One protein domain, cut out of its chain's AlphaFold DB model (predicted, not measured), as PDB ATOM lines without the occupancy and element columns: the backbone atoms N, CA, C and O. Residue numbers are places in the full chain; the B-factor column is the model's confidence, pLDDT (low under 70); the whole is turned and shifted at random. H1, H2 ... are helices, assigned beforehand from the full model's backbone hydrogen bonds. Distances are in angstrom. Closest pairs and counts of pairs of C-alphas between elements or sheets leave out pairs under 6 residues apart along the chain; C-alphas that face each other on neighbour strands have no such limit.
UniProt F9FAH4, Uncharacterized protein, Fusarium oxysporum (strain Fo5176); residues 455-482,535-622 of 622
ATOM      1  N   ARG A 455     116.738 136.206 119.583       72.00
ATOM      2  CA  ARG A 455     116.741 134.792 119.990       72.00
ATOM      3  C   ARG A 455     118.084 134.414 120.604       72.00
ATOM      4  O   ARG A 455     119.129 134.956 120.259       72.00
ATOM      5  N   LEU A 456     118.064 133.461 121.533       75.31
ATOM      6  CA  LEU A 456     119.260 133.125 122.304       75.31
ATOM      7  C   LEU A 456     120.392 132.542 121.440       75.31
ATOM      8  O   LEU A 456     121.554 132.843 121.688       75.31
ATOM      9  N   TRP A 457     120.051 131.772 120.403       74.44
ATOM     10  CA  TRP A 457     121.027 131.186 119.478       74.44
ATOM     11  C   TRP A 457     121.763 132.240 118.632       74.44
ATOM     12  O   TRP A 457     122.930 132.050 118.304       74.44
ATOM     13  N   GLU A 458     121.128 133.381 118.332       76.81
ATOM     14  CA  GLU A 458     121.743 134.466 117.547       76.81
ATOM     15  C   GLU A 458     122.873 135.166 118.302       76.81
ATOM     16  O   GLU A 458     123.733 135.799 117.692       76.81
ATOM     17  N   VAL A 459     122.875 135.067 119.634       81.56
ATOM     18  CA  VAL A 459     123.937 135.647 120.453       81.56
ATOM     19  C   VAL A 459     125.259 134.955 120.171       81.56
ATOM     20  O   VAL A 459     126.243 135.642 119.935       81.56
ATOM     21  N   LEU A 460     125.285 133.620 120.201       78.75
ATOM     22  CA  LEU A 460     126.533 132.868 120.092       78.75
ATOM     23  C   LEU A 460     127.189 133.096 118.729       78.75
ATOM     24  O   LEU A 460     128.348 133.485 118.651       78.75
ATOM     25  N   ILE A 461     126.383 132.985 117.676       77.44
ATOM     26  CA  ILE A 461     126.784 133.254 116.291       77.44
ATOM     27  C   ILE A 461     127.240 134.704 116.125       77.44
ATOM     28  O   ILE A 461     128.226 134.988 115.451       77.44
ATOM     29  N   GLY A 462     126.533 135.638 116.762       80.94
ATOM     30  CA  GLY A 462     126.906 137.043 116.784       80.94
ATOM     31  C   GLY A 462     128.265 137.305 117.418       80.94
ATOM     32  O   GLY A 462     129.028 138.117 116.903       80.94
ATOM     33  N   MET A 463     128.569 136.629 118.526       84.31
ATOM     34  CA  MET A 463     129.868 136.741 119.187       84.31
ATOM     35  C   MET A 463     130.988 136.188 118.303       84.31
ATOM     36  O   MET A 463     132.012 136.848 118.169       84.31
ATOM     37  N   GLU A 464     130.778 135.042 117.652       81.81
ATOM     38  CA  GLU A 464     131.749 134.446 116.717       81.81
ATOM     39  C   GLU A 464     132.026 135.368 115.524       81.81
ATOM     40  O   GLU A 464     133.181 135.636 115.199       81.81
ATOM     41  N   TYR A 465     130.971 135.939 114.937       84.19
ATOM     42  CA  TYR A 465     131.084 136.929 113.867       84.19
ATOM     43  C   TYR A 465     131.896 138.164 114.294       84.19
ATOM     44  O   TYR A 465     132.745 138.652 113.548       84.19
ATOM     45  N   LEU A 466     131.651 138.680 115.502       88.25
ATOM     46  CA  LEU A 466     132.386 139.833 116.018       88.25
ATOM     47  C   LEU A 466     133.844 139.492 116.356       88.25
ATOM     48  O   LEU A 466     134.711 140.333 116.132       88.25
ATOM     49  N   LEU A 467     134.126 138.294 116.876       85.94
ATOM     50  CA  LEU A 467     135.491 137.836 117.154       85.94
ATOM     51  C   LEU A 467     136.316 137.751 115.867       85.94
ATOM     52  O   LEU A 467     137.423 138.283 115.839       85.94
ATOM     53  N   GLU A 468     135.751 137.177 114.802       84.00
ATOM     54  CA  GLU A 468     136.386 137.124 113.480       84.00
ATOM     55  C   GLU A 468     136.635 138.534 112.924       84.00
ATOM     56  O   GLU A 468     137.749 138.850 112.516       84.00
ATOM     57  N   HIS A 469     135.640 139.426 113.007       87.12
ATOM     58  CA  HIS A 469     135.821 140.834 112.635       87.12
ATOM     59  C   HIS A 469     136.991 141.466 113.397       87.12
ATOM     60  O   HIS A 469     137.874 142.073 112.802       87.12
ATOM     61  N   PHE A 470     137.063 141.304 114.718       86.75
ATOM     62  CA  PHE A 470     138.192 141.833 115.479       86.75
ATOM     63  C   PHE A 470     139.531 141.190 115.085       86.75
ATOM     64  O   PHE A 470     140.541 141.888 115.102       86.75
ATOM     65  N   GLU A 471     139.570 139.909 114.720       86.44
ATOM     66  CA  GLU A 471     140.783 139.228 114.249       86.44
ATOM     67  C   GLU A 471     141.291 139.789 112.926       86.44
ATOM     68  O   GLU A 471     142.475 140.121 112.837       86.44
ATOM     69  N   ASP A 472     140.401 140.013 111.962       84.50
ATOM     70  CA  ASP A 472     140.741 140.656 110.689       84.50
ATOM     71  C   ASP A 472     141.379 142.034 110.927       84.50
ATOM     72  O   ASP A 472     142.432 142.373 110.374       84.50
ATOM     73  N   TRP A 473     140.786 142.827 111.823       84.56
ATOM     74  CA  TRP A 473     141.308 144.143 112.191       84.56
ATOM     75  C   TRP A 473     142.602 144.066 113.024       84.56
ATOM     76  O   TRP A 473     143.458 144.947 112.896       84.56
ATOM     77  N   LYS A 474     142.803 143.019 113.839       85.19
ATOM     78  CA  LYS A 474     144.071 142.764 114.550       85.19
ATOM     79  C   LYS A 474     145.196 142.483 113.565       85.19
ATOM     80  O   LYS A 474     146.231 143.144 113.661       85.19
ATOM     81  N   VAL A 475     144.987 141.563 112.620       83.50
ATOM     82  CA  VAL A 475     145.964 141.235 111.568       83.50
ATOM     83  C   VAL A 475     146.321 142.504 110.805       83.50
ATOM     84  O   VAL A 475     147.485 142.906 110.772       83.50
ATOM     85  N   PHE A 476     145.309 143.236 110.343       82.31
ATOM     86  CA  PHE A 476     145.518 144.467 109.598       82.31
ATOM     87  C   PHE A 476     146.308 145.527 110.374       82.31
ATOM     88  O   PHE A 476     147.174 146.171 109.798       82.31
ATOM     89  N   TYR A 477     146.097 145.724 111.678       81.31
ATOM     90  CA  TYR A 477     146.897 146.688 112.452       81.31
ATOM     91  C   TYR A 477     148.224 146.116 112.987       81.31
ATOM     92  O   TYR A 477     149.041 146.894 113.494       81.31
ATOM     93  N   SER A 478     148.479 144.809 112.865       73.31
ATOM     94  CA  SER A 478     149.710 144.144 113.328       73.31
ATOM     95  C   SER A 478     150.898 144.280 112.365       73.31
ATOM     96  O   SER A 478     152.023 144.414 112.821       73.31
ATOM     97  N   GLU A 479     150.677 144.404 111.055       59.50
ATOM     98  CA  GLU A 479     151.752 144.478 110.038       59.50
ATOM     99  C   GLU A 479     152.683 145.712 110.144       59.50
ATOM    100  O   GLU A 479     153.717 145.776 109.500       59.50
ATOM    101  N   VAL A 480     152.349 146.723 110.957       51.59
ATOM    102  CA  VAL A 480     153.113 147.998 111.047       51.59
ATOM    103  C   VAL A 480     154.272 147.933 112.048       51.59
ATOM    104  O   VAL A 480     155.086 148.855 112.124       51.59
ATOM    105  N   THR A 481     154.356 146.869 112.850       45.78
ATOM    106  CA  THR A 481     155.453 146.710 113.818       45.78
ATOM    107  C   THR A 481     156.811 146.499 113.150       45.78
ATOM    108  O   THR A 481     157.810 146.881 113.745       45.78
ATOM    109  N   GLU A 482     156.875 146.004 111.911       45.41
ATOM    110  CA  GLU A 482     158.164 145.779 111.239       45.41
ATOM    111  C   GLU A 482     158.773 147.059 110.640       45.41
ATOM    112  O   GLU A 482     159.991 147.205 110.630       45.41
ATOM    113  N   THR A 535     138.960 130.046 108.009       43.84
ATOM    114  CA  THR A 535     137.896 130.978 108.417       43.84
ATOM    115  C   THR A 535     136.929 130.353 109.427       43.84
ATOM    116  O   THR A 535     136.369 129.281 109.194       43.84
ATOM    117  N   ARG A 536     136.750 131.044 110.561       53.44
ATOM    118  CA  ARG A 536     136.092 130.547 111.783       53.44
ATOM    119  C   ARG A 536     134.567 130.752 111.776       53.44
ATOM    120  O   ARG A 536     133.863 130.049 112.494       53.44
ATOM    121  N   PHE A 537     134.037 131.651 110.937       52.81
ATOM    122  CA  PHE A 537     132.596 131.836 110.713       52.81
ATOM    123  C   PHE A 537     132.134 131.134 109.429       52.81
ATOM    124  O   PHE A 537     132.474 131.524 108.310       52.81
ATOM    125  N   ILE A 538     131.283 130.117 109.573       56.69
ATOM    126  CA  ILE A 538     130.704 129.411 108.427       56.69
ATOM    127  C   ILE A 538     129.388 130.093 108.036       56.69
ATOM    128  O   ILE A 538     128.304 129.696 108.464       56.69
ATOM    129  N   GLU A 539     129.463 131.111 107.179       53.47
ATOM    130  CA  GLU A 539     128.283 131.831 106.667       53.47
ATOM    131  C   GLU A 539     127.241 130.881 106.037       53.47
ATOM    132  O   GLU A 539     126.030 131.070 106.166       53.47
ATOM    133  N   SER A 540     127.697 129.800 105.393       52.50
ATOM    134  CA  SER A 540     126.831 128.779 104.789       52.50
ATOM    135  C   SER A 540     126.025 127.963 105.812       52.50
ATOM    136  O   SER A 540     125.003 127.366 105.449       52.50
ATOM    137  N   ALA A 541     126.417 127.972 107.088       52.47
ATOM    138  CA  ALA A 541     125.687 127.311 108.164       52.47
ATOM    139  C   ALA A 541     124.412 128.078 108.565       52.47
ATOM    140  O   ALA A 541     123.496 127.477 109.130       52.47
ATOM    141  N   LEU A 542     124.289 129.364 108.214       56.75
ATOM    142  CA  LEU A 542     123.141 130.203 108.569       56.75
ATOM    143  C   LEU A 542     121.888 129.915 107.723       56.75
ATOM    144  O   LEU A 542     121.961 129.516 106.559       56.75
ATOM    145  N   LEU A 543     120.706 130.140 108.310       50.38
ATOM    146  CA  LEU A 543     119.418 130.126 107.599       50.38
ATOM    147  C   LEU A 543     119.423 131.156 106.469       50.38
ATOM    148  O   LEU A 543     119.869 132.264 106.696       50.38
ATOM    149  N   LEU A 544     118.863 130.844 105.295       51.62
ATOM    150  CA  LEU A 544     118.857 131.734 104.114       51.62
ATOM    151  C   LEU A 544     118.408 133.181 104.407       51.62
ATOM    152  O   LEU A 544     119.013 134.115 103.892       51.62
ATOM    153  N   HIS A 545     117.393 133.368 105.258       53.81
ATOM    154  CA  HIS A 545     116.905 134.698 105.640       53.81
ATOM    155  C   HIS A 545     117.852 135.427 106.606       53.81
ATOM    156  O   HIS A 545     118.062 136.622 106.449       53.81
ATOM    157  N   SER A 546     118.485 134.718 107.548       53.62
ATOM    158  CA  SER A 546     119.544 135.282 108.399       53.62
ATOM    159  C   SER A 546     120.834 135.493 107.610       53.62
ATOM    160  O   SER A 546     121.582 136.419 107.876       53.62
ATOM    161  N   ARG A 547     121.089 134.652 106.605       57.66
ATOM    162  CA  ARG A 547     122.273 134.693 105.760       57.66
ATOM    163  C   ARG A 547     122.302 135.985 104.967       57.66
ATOM    164  O   ARG A 547     123.320 136.634 105.005       57.66
ATOM    165  N   ALA A 548     121.194 136.427 104.371       56.28
ATOM    166  CA  ALA A 548     121.127 137.733 103.703       56.28
ATOM    167  C   ALA A 548     121.483 138.921 104.627       56.28
ATOM    168  O   ALA A 548     121.952 139.947 104.149       56.28
ATOM    169  N   GLU A 549     121.293 138.776 105.942       55.84
ATOM    170  CA  GLU A 549     121.643 139.792 106.942       55.84
ATOM    171  C   GLU A 549     123.133 139.735 107.357       55.84
ATOM    172  O   GLU A 549     123.638 140.703 107.919       55.84
ATOM    173  N   TYR A 550     123.832 138.625 107.074       57.75
ATOM    174  CA  TYR A 550     125.277 138.429 107.302       57.75
ATOM    175  C   TYR A 550     126.109 138.371 105.992       57.75
ATOM    176  O   TYR A 550     127.323 138.564 106.030       57.75
ATOM    177  N   SER A 551     125.482 138.120 104.837       54.31
ATOM    178  CA  SER A 551     126.088 137.976 103.508       54.31
ATOM    179  C   SER A 551     126.421 139.342 102.911       54.31
ATOM    180  O   SER A 551     125.545 140.121 102.545       54.31
ATOM    181  N   THR A 552     127.721 139.589 102.763       50.34
ATOM    182  CA  THR A 552     128.381 140.112 101.549       50.34
ATOM    183  C   THR A 552     127.633 141.138 100.677       50.34
ATOM    184  O   THR A 552     127.496 140.956  99.468       50.34
ATOM    185  N   ALA A 553     127.257 142.275 101.259       41.09
ATOM    186  CA  ALA A 553     127.335 143.567 100.561       41.09
ATOM    187  C   ALA A 553     128.254 144.576 101.285       41.09
ATOM    188  O   ALA A 553     128.715 145.536 100.671       41.09
ATOM    189  N   GLU A 554     128.580 144.341 102.565       46.31
ATOM    190  CA  GLU A 554     129.368 145.274 103.390       46.31
ATOM    191  C   GLU A 554     130.563 144.660 104.137       46.31
ATOM    192  O   GLU A 554     131.310 145.412 104.760       46.31
ATOM    193  N   LYS A 555     130.803 143.340 104.073       53.03
ATOM    194  CA  LYS A 555     131.998 142.721 104.684       53.03
ATOM    195  C   LYS A 555     133.222 142.973 103.793       53.03
ATOM    196  O   LYS A 555     133.760 142.063 103.175       53.03
ATOM    197  N   ARG A 556     133.585 144.248 103.658       54.75
ATOM    198  CA  ARG A 556     134.855 144.679 103.080       54.75
ATOM    199  C   ARG A 556     135.940 144.336 104.087       54.75
ATOM    200  O   ARG A 556     135.782 144.606 105.280       54.75
ATOM    201  N   SER A 557     137.024 143.734 103.625       58.47
ATOM    202  CA  SER A 557     138.161 143.453 104.500       58.47
ATOM    203  C   SER A 557     138.690 144.759 105.118       58.47
ATOM    204  O   SER A 557     138.457 145.865 104.606       58.47
ATOM    205  N   ALA A 558     139.421 144.664 106.231       60.84
ATOM    206  CA  ALA A 558     140.029 145.844 106.846       60.84
ATOM    207  C   ALA A 558     140.929 146.615 105.848       60.84
ATOM    208  O   ALA A 558     140.965 147.847 105.878       60.84
ATOM    209  N   SER A 559     141.563 145.904 104.904       59.84
ATOM    210  CA  SER A 559     142.385 146.466 103.825       59.84
ATOM    211  C   SER A 559     141.589 147.130 102.694       59.84
ATOM    212  O   SER A 559     142.081 148.080 102.094       59.84
ATOM    213  N   GLU A 560     140.355 146.700 102.431       58.16
ATOM    214  CA  GLU A 560     139.452 147.328 101.451       58.16
ATOM    215  C   GLU A 560     138.741 148.574 102.001       58.16
ATOM    216  O   GLU A 560     138.279 149.426 101.237       58.16
ATOM    217  N   THR A 561     138.631 148.685 103.327       58.25
ATOM    218  CA  THR A 561     137.803 149.706 103.990       58.25
ATOM    219  C   THR A 561     138.622 150.858 104.566       58.25
ATOM    220  O   THR A 561     138.171 152.002 104.556       58.25
ATOM    221  N   SER A 562     139.823 150.583 105.083       64.38
ATOM    222  CA  SER A 562     140.594 151.548 105.871       64.38
ATOM    223  C   SER A 562     141.864 152.015 105.159       64.38
ATOM    224  O   SER A 562     142.745 151.226 104.825       64.38
ATOM    225  N   GLN A 563     142.028 153.336 105.018       65.12
ATOM    226  CA  GLN A 563     143.269 153.970 104.550       65.12
ATOM    227  C   GLN A 563     144.311 154.056 105.680       65.12
ATOM    228  O   GLN A 563     144.798 155.135 106.021       65.12
ATOM    229  N   LYS A 564     144.654 152.919 106.292       64.50
ATOM    230  CA  LYS A 564     145.587 152.796 107.433       64.50
ATOM    231  C   LYS A 564     146.918 153.530 107.241       64.50
ATOM    232  O   LYS A 564     147.452 154.058 108.214       64.50
ATOM    233  N   SER A 565     147.435 153.590 106.012       61.88
ATOM    234  CA  SER A 565     148.676 154.297 105.661       61.88
ATOM    235  C   SER A 565     148.604 155.815 105.869       61.88
ATOM    236  O   SER A 565     149.637 156.458 106.015       61.88
ATOM    237  N   THR A 566     147.402 156.393 105.923       69.62
ATOM    238  CA  THR A 566     147.200 157.844 106.063       69.62
ATOM    239  C   THR A 566     147.154 158.331 107.515       69.62
ATOM    240  O   THR A 566     147.211 159.538 107.733       69.62
ATOM    241  N   LEU A 567     147.075 157.418 108.495       79.38
ATOM    242  CA  LEU A 567     146.965 157.747 109.923       79.38
ATOM    243  C   LEU A 567     148.350 157.787 110.600       79.38
ATOM    244  O   LEU A 567     149.127 156.865 110.366       79.38
ATOM    245  N   PRO A 568     148.666 158.745 111.493       80.06
ATOM    246  CA  PRO A 568     149.893 158.782 112.292       80.06
ATOM    247  C   PRO A 568     150.117 157.543 113.166       80.06
ATOM    248  O   PRO A 568     149.165 156.893 113.607       80.06
ATOM    249  N   ALA A 569     151.386 157.253 113.472       79.38
ATOM    250  CA  ALA A 569     151.796 156.086 114.259       79.38
ATOM    251  C   ALA A 569     151.082 155.994 115.619       79.38
ATOM    252  O   ALA A 569     150.555 154.930 115.951       79.38
ATOM    253  N   ASP A 570     150.970 157.110 116.340       80.38
ATOM    254  CA  ASP A 570     150.323 157.169 117.656       80.38
ATOM    255  C   ASP A 570     148.842 156.772 117.590       80.38
ATOM    256  O   ASP A 570     148.354 155.979 118.400       80.38
ATOM    257  N   HIS A 571     148.116 157.256 116.576       82.75
ATOM    258  CA  HIS A 571     146.710 156.905 116.370       82.75
ATOM    259  C   HIS A 571     146.540 155.440 115.960       82.75
ATOM    260  O   HIS A 571     145.613 154.777 116.431       82.75
ATOM    261  N   ARG A 572     147.452 154.896 115.144       82.94
ATOM    262  CA  ARG A 572     147.454 153.465 114.791       82.94
ATOM    263  C   ARG A 572     147.713 152.585 116.015       82.94
ATOM    264  O   ARG A 572     147.030 151.576 116.181       82.94
ATOM    265  N   ALA A 573     148.651 152.969 116.883       83.81
ATOM    266  CA  ALA A 573     148.943 152.257 118.126       83.81
ATOM    267  C   ALA A 573     147.741 152.278 119.086       83.81
ATOM    268  O   ALA A 573     147.366 151.236 119.628       83.81
ATOM    269  N   TYR A 574     147.081 153.432 119.227       84.19
ATOM    270  CA  TYR A 574     145.858 153.569 120.020       84.19
ATOM    271  C   TYR A 574     144.711 152.684 119.504       84.19
ATOM    272  O   TYR A 574     144.063 151.981 120.286       84.19
ATOM    273  N   ILE A 575     144.469 152.679 118.187       87.12
ATOM    274  CA  ILE A 575     143.447 151.828 117.560       87.12
ATOM    275  C   ILE A 575     143.784 150.350 117.783       87.12
ATOM    276  O   ILE A 575     142.925 149.601 118.241       87.12
ATOM    277  N   ARG A 576     145.040 149.939 117.567       87.94
ATOM    278  CA  ARG A 576     145.502 148.562 117.809       87.94
ATOM    279  C   ARG A 576     145.247 148.113 119.248       87.94
ATOM    280  O   ARG A 576     144.672 147.048 119.464       87.94
ATOM    281  N   ALA A 577     145.646 148.919 120.232       87.12
ATOM    282  CA  ALA A 577     145.415 148.611 121.641       87.12
ATOM    283  C   ALA A 577     143.913 148.476 121.948       87.12
ATOM    284  O   ALA A 577     143.498 147.559 122.654       87.12
ATOM    285  N   SER A 578     143.085 149.348 121.365       88.06
ATOM    286  CA  SER A 578     141.628 149.320 121.528       88.06
ATOM    287  C   SER A 578     140.992 148.066 120.916       88.06
ATOM    288  O   SER A 578     140.150 147.445 121.560       88.06
ATOM    289  N   ILE A 579     141.424 147.659 119.718       89.50
ATOM    290  CA  ILE A 579     140.991 146.421 119.048       89.50
ATOM    291  C   ILE A 579     141.357 145.206 119.910       89.50
ATOM    292  O   ILE A 579     140.498 144.370 120.179       89.50
ATOM    293  N   ASN A 580     142.599 145.128 120.402       88.56
ATOM    294  CA  ASN A 580     143.052 144.024 121.254       88.56
ATOM    295  C   ASN A 580     142.245 143.928 122.555       88.56
ATOM    296  O   ASN A 580     141.830 142.836 122.945       88.56
ATOM    297  N   ASN A 581     141.983 145.063 123.207       88.62
ATOM    298  CA  ASN A 581     141.154 145.110 124.409       88.62
ATOM    299  C   ASN A 581     139.701 144.706 124.120       88.62
ATOM    300  O   ASN A 581     139.108 143.963 124.901       88.62
ATOM    301  N   GLY A 582     139.145 145.167 122.994       88.69
ATOM    302  CA  GLY A 582     137.808 144.797 122.529       88.69
ATOM    303  C   GLY A 582     137.681 143.295 122.294       88.69
ATOM    304  O   GLY A 582     136.796 142.667 122.868       88.69
ATOM    305  N   TRP A 583     138.620 142.712 121.545       90.50
ATOM    306  CA  TRP A 583     138.692 141.271 121.301       90.50
ATOM    307  C   TRP A 583     138.821 140.483 122.608       90.50
ATOM    308  O   TRP A 583     138.027 139.582 122.851       90.50
ATOM    309  N   LYS A 584     139.751 140.865 123.500       87.12
ATOM    310  CA  LYS A 584     139.956 140.181 124.789       87.12
ATOM    311  C   LYS A 584     138.682 140.183 125.629       87.12
ATOM    312  O   LYS A 584     138.317 139.161 126.207       87.12
ATOM    313  N   LYS A 585     137.994 141.327 125.694       87.69
ATOM    314  CA  LYS A 585     136.755 141.447 126.464       87.69
ATOM    315  C   LYS A 585     135.621 140.637 125.842       87.69
ATOM    316  O   LYS A 585     134.861 140.010 126.572       87.69
ATOM    317  N   LEU A 586     135.514 140.645 124.517       87.50
ATOM    318  CA  LEU A 586     134.529 139.854 123.789       87.50
ATOM    319  C   LEU A 586     134.753 138.351 124.006       87.50
ATOM    320  O   LEU A 586     133.791 137.644 124.294       87.50
ATOM    321  N   ASN A 587     136.008 137.898 123.958       85.19
ATOM    322  CA  ASN A 587     136.378 136.507 124.206       85.19
ATOM    323  C   ASN A 587     136.017 136.071 125.631       85.19
ATOM    324  O   ASN A 587     135.361 135.056 125.808       85.19
ATOM    325  N   GLU A 588     136.318 136.897 126.641       84.50
ATOM    326  CA  GLU A 588     135.928 136.629 128.036       84.50
ATOM    327  C   GLU A 588     134.410 136.400 128.183       84.50
ATOM    328  O   GLU A 588     133.967 135.548 128.955       84.50
ATOM    329  N   TYR A 589     133.587 137.171 127.463       83.50
ATOM    330  CA  TYR A 589     132.138 136.959 127.465       83.50
ATOM    331  C   TYR A 589     131.724 135.736 126.656       83.50
ATOM    332  O   TYR A 589     130.804 135.041 127.077       83.50
ATOM    333  N   TYR A 590     132.374 135.464 125.527       84.00
ATOM    334  CA  TYR A 590     132.134 134.258 124.740       84.00
ATOM    335  C   TYR A 590     132.389 132.990 125.569       84.00
ATOM    336  O   TYR A 590     131.529 132.108 125.606       84.00
ATOM    337  N   ASP A 591     133.477 132.956 126.341       79.50
ATOM    338  CA  ASP A 591     133.803 131.851 127.249       79.50
ATOM    339  C   ASP A 591     132.706 131.657 128.308       79.50
ATOM    340  O   ASP A 591     132.168 130.560 128.474       79.50
ATOM    341  N   LYS A 592     132.269 132.749 128.954       80.38
ATOM    342  CA  LYS A 592     131.165 132.729 129.934       80.38
ATOM    343  C   LYS A 592     129.832 132.287 129.333       80.38
ATOM    344  O   LYS A 592     129.022 131.658 130.012       80.38
ATOM    345  N   LEU A 593     129.566 132.636 128.074       77.56
ATOM    346  CA  LEU A 593     128.375 132.165 127.364       77.56
ATOM    347  C   LEU A 593     128.444 130.657 127.122       77.56
ATOM    348  O   LEU A 593     127.419 129.984 127.237       77.56
ATOM    349  N   GLY A 594     129.643 130.136 126.864       70.94
ATOM    350  CA  GLY A 594     129.910 128.708 126.737       70.94
ATOM    351  C   GLY A 594     129.669 127.887 127.996       70.94
ATOM    352  O   GLY A 594     129.239 126.741 127.902       70.94
ATOM    353  N   GLU A 595     129.873 128.473 129.175       76.25
ATOM    354  CA  GLU A 595     129.578 127.815 130.455       76.25
ATOM    355  C   GLU A 595     128.072 127.634 130.702       76.25
ATOM    356  O   GLU A 595     127.659 126.820 131.533       76.25
ATOM    357  N   SER A 596     127.228 128.394 130.002       79.75
ATOM    358  CA  SER A 596     125.789 128.381 130.228       79.75
ATOM    359  C   SER A 596     125.099 127.313 129.368       79.75
ATOM    360  O   SER A 596     125.013 127.452 128.140       79.75
ATOM    361  N   PRO A 597     124.487 126.283 129.988       80.88
ATOM    362  CA  PRO A 597     123.806 125.214 129.257       80.88
ATOM    363  C   PRO A 597     122.611 125.728 128.444       80.88
ATOM    364  O   PRO A 597     122.154 125.053 127.526       80.88
ATOM    365  N   LEU A 598     122.111 126.930 128.750       80.56
ATOM    366  CA  LEU A 598     121.008 127.554 128.031       80.56
ATOM    367  C   LEU A 598     121.394 127.915 126.587       80.56
ATOM    368  O   LEU A 598     120.578 127.739 125.684       80.56
ATOM    369  N   PHE A 599     122.625 128.385 126.350       76.44
ATOM    370  CA  PHE A 599     123.089 128.711 124.996       76.44
ATOM    371  C   PHE A 599     123.349 127.446 124.184       76.44
ATOM    372  O   PHE A 599     122.893 127.360 123.046       76.44
ATOM    373  N   ALA A 600     123.965 126.430 124.795       75.81
ATOM    374  CA  ALA A 600     124.117 125.117 124.176       75.81
ATOM    375  C   ALA A 600     122.749 124.512 123.808       75.81
ATOM    376  O   ALA A 600     122.535 124.110 122.667       75.81
ATOM    377  N   ALA A 601     121.780 124.536 124.729       79.56
ATOM    378  CA  ALA A 601     120.424 124.057 124.469       79.56
ATOM    379  C   ALA A 601     119.729 124.842 123.346       79.56
ATOM    380  O   ALA A 601     119.075 124.239 122.500       79.56
ATOM    381  N   ALA A 602     119.883 126.169 123.291       81.19
ATOM    382  CA  ALA A 602     119.289 126.981 122.228       81.19
ATOM    383  C   ALA A 602     119.842 126.650 120.836       81.19
ATOM    384  O   ALA A 602     119.097 126.730 119.860       81.19
ATOM    385  N   ILE A 603     121.116 126.268 120.746       76.50
ATOM    386  CA  ILE A 603     121.744 125.809 119.504       76.50
ATOM    387  C   ILE A 603     121.282 124.387 119.154       76.50
ATOM    388  O   ILE A 603     120.860 124.150 118.024       76.50
ATOM    389  N   ILE A 604     121.268 123.459 120.118       79.56
ATOM    390  CA  ILE A 604     120.836 122.063 119.907       79.56
ATOM    391  C   ILE A 604     119.376 121.992 119.451       79.56
ATOM    392  O   ILE A 604     119.040 121.244 118.536       79.56
ATOM    393  N   LEU A 605     118.501 122.776 120.082       78.69
ATOM    394  CA  LEU A 605     117.075 122.824 119.757       78.69
ATOM    395  C   LEU A 605     116.792 123.597 118.461       78.69
ATOM    396  O   LEU A 605     115.654 123.608 117.990       78.69
ATOM    397  N   HIS A 606     117.799 124.251 117.874       74.25
ATOM    398  CA  HIS A 606     117.642 124.930 116.602       74.25
ATOM    399  C   HIS A 606     117.585 123.897 115.457       74.25
ATOM    400  O   HIS A 606     118.563 123.170 115.265       74.25
ATOM    401  N   PRO A 607     116.520 123.874 114.625       70.88
ATOM    402  CA  PRO A 607     116.286 122.823 113.622       70.88
ATOM    403  C   PRO A 607     117.401 122.603 112.586       70.88
ATOM    404  O   PRO A 607     117.391 121.593 111.891       70.88
ATOM    405  N   ARG A 608     118.331 123.559 112.442       66.81
ATOM    406  CA  ARG A 608     119.444 123.518 111.478       66.81
ATOM    407  C   ARG A 608     120.823 123.274 112.102       66.81
ATOM    408  O   ARG A 608     121.680 122.744 111.409       66.81
ATOM    409  N   PHE A 609     121.058 123.689 113.350       71.62
ATOM    410  CA  PHE A 609     122.383 123.532 113.971       71.62
ATOM    411  C   PHE A 609     122.493 122.161 114.630       71.62
ATOM    412  O   PHE A 609     123.425 121.408 114.343       71.62
ATOM    413  N   GLY A 610     121.497 121.813 115.451       74.69
ATOM    414  CA  GLY A 610     121.481 120.545 116.165       74.69
ATOM    415  C   GLY A 610     122.716 120.357 117.047       74.69
ATOM    416  O   GLY A 610     123.484 121.284 117.310       74.69
ATOM    417  N   ILE A 611     122.916 119.123 117.504       76.81
ATOM    418  CA  ILE A 611     124.112 118.755 118.267       76.81
ATOM    419  C   ILE A 611     125.369 118.722 117.385       76.81
ATOM    420  O   ILE A 611     126.437 119.121 117.833       76.81
ATOM    421  N   SER A 612     125.215 118.379 116.102       70.81
ATOM    422  CA  SER A 612     126.305 118.278 115.125       70.81
ATOM    423  C   SER A 612     127.080 119.581 114.934       70.81
ATOM    424  O   SER A 612     128.277 119.553 114.675       70.81
ATOM    425  N   TRP A 613     126.423 120.739 115.061       70.44
ATOM    426  CA  TRP A 613     127.113 122.028 114.981       70.44
ATOM    427  C   TRP A 613     127.987 122.289 116.211       70.44
ATOM    428  O   TRP A 613     129.084 122.821 116.075       70.44
ATOM    429  N   LEU A 614     127.537 121.894 117.408       68.31
ATOM    430  CA  LEU A 614     128.379 121.963 118.604       68.31
ATOM    431  C   LEU A 614     129.521 120.954 118.516       68.31
ATOM    432  O   LEU A 614     130.637 121.279 118.890       68.31
ATOM    433  N   GLU A 615     129.283 119.764 117.972       69.12
ATOM    434  CA  GLU A 615     130.351 118.789 117.739       69.12
ATOM    435  C   GLU A 615     131.401 119.320 116.755       69.12
ATOM    436  O   GLU A 615     132.589 119.236 117.027       69.12
ATOM    437  N   ALA A 616     130.985 119.970 115.669       66.81
ATOM    438  CA  ALA A 616     131.913 120.551 114.699       66.81
ATOM    439  C   ALA A 616     132.687 121.773 115.230       66.81
ATOM    440  O   ALA A 616     133.825 121.999 114.829       66.81
ATOM    441  N   THR A 617     132.072 122.579 116.101       61.47
ATOM    442  CA  THR A 617     132.613 123.892 116.502       61.47
ATOM    443  C   THR A 617     133.223 123.880 117.917       61.47
ATOM    444  O   THR A 617     134.087 124.703 118.222       61.47
ATOM    445  N   TRP A 618     132.771 122.992 118.813       61.84
ATOM    446  CA  TRP A 618     133.068 122.997 120.260       61.84
ATOM    447  C   TRP A 618     133.696 121.712 120.807       61.84
ATOM    448  O   TRP A 618     134.230 121.759 121.915       61.84
ATOM    449  N   VAL A 619     133.653 120.588 120.090       51.94
ATOM    450  CA  VAL A 619     134.350 119.376 120.542       51.94
ATOM    451  C   VAL A 619     135.832 119.519 120.211       51.94
ATOM    452  O   VAL A 619     136.208 119.722 119.059       51.94
ATOM    453  N   SER A 620     136.676 119.461 121.241       44.78
ATOM    454  CA  SER A 620     138.098 119.191 121.057       44.78
ATOM    455  C   SER A 620     138.270 117.750 120.590       44.78
ATOM    456  O   SER A 620     137.573 116.864 121.083       44.78
ATOM    457  N   GLU A 621     139.225 117.499 119.695       37.91
ATOM    458  CA  GLU A 621     139.866 116.183 119.646       37.91
ATOM    459  C   GLU A 621     140.569 115.968 120.993       37.91
ATOM    460  O   GLU A 621     141.706 116.391 121.159       37.91
ATOM    461  N   GLU A 622     139.842 115.426 121.974       29.23
ATOM    462  CA  GLU A 622     140.338 114.600 123.087       29.23
ATOM    463  C   GLU A 622     139.180 113.967 123.871       29.23
ATOM    464  O   GLU A 622     138.335 114.715 124.424       29.23
TER     465      GLU A 622
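AT A GLANCE: This is residues 455 to 482 and 535 to 622 of the 622 residues of an uncharacterized protein of Fusarium oxysporum (strain Fo5176) (UniProt F9FAH4). Two long helices, H1 and H4, run side by side in opposite directions, and the short helix H5 crosses the end of this pair where H1 begins, with H6 packed on H5 and folding back from it, apart from both long helices. On the side of H1 away from H4, a loose stretch with the short helices H2 and H3 runs back along the pair, reaching H1 through H3 while H2 touches no helix. The printed part has 116 residues with six named helices, H1 to H6 in order along the chain, and no named strand; the class is all helix. The whole is loose, with a radius of gyration of the C-alphas of 16.7 A, and elongated, spanning 49 by 30 by 27 A.

HOW THE PARTS SIT: H1, residues 456 to 478, is the hub, touching three other helices. With residues 472 to 476 alone it touches H3, residues 558 to 561; the closest C-alphas are those of Trp 473 and Ala 558, 5.8 A apart. H1 touches H4, residues 569 to 594, at a shallow tilt of 27 degrees, opposite ways; their closest C-alphas, of Tyr 477 and Arg 576, are 5.8 A apart. With residues 456 to 460 alone H1 touches H5, residues 597 to 604, about perpendicular at 88 degrees, the closest C-alphas being those of Trp 457 and Ala 602 at 5.3 A. H4 and H5 are close but not clearly touching, with the C-alphas of Leu 593 and Phe 599 closest at 6.7 A. H5 touches H6, residues 610 to 618, at a steep tilt of 65 degrees, opposite ways; the C-alphas of Ile 604 and Gly 610 are closest, 4.1 A apart. H2, residues 544 to 550, is apart from H1 and H4, and H6 is apart from H1. Every O i to N i+4 pair is within hydrogen-bond range in H4 and H5, against 17 of 19 in H1, 2 of 3 in H2 and 4 of 5 in H6; H3 is too short for such a pair.

IN THESE COORDINATES: H1 begins at C-alpha 456 (119.260, 133.125, 122.304) and is 33.6 A long from first to last C-alpha. H2 has 7 residues and H3 has 4. H4, the longest helix with 26 residues, begins at C-alpha 569 (151.796, 156.086, 114.259) and measures 37.2 A. H5 has 8 residues, and H6, with 9, ends at C-alpha 618 (133.068, 122.997, 120.260).

THE WHOLE: The two C-alphas farthest apart, those of Pro 568 and Leu 605, are 49.3 A apart. Residues 483 to 534 are not printed, and C-alphas 482 and 535 are 25.3 A apart across this cut, which lies in the link from H1 to H2. Of the links that are printed whole, H4 to H5 and H5 to H6 are tight, H2 to H3 and H3 to H4 are short, and none is long. The mean pLDDT of the printed part is 71.0; the model's confidence is under 70 at residues 479 to 482, 535 to 566, 608 and 614 to 622, where 622 is the chain's last residue.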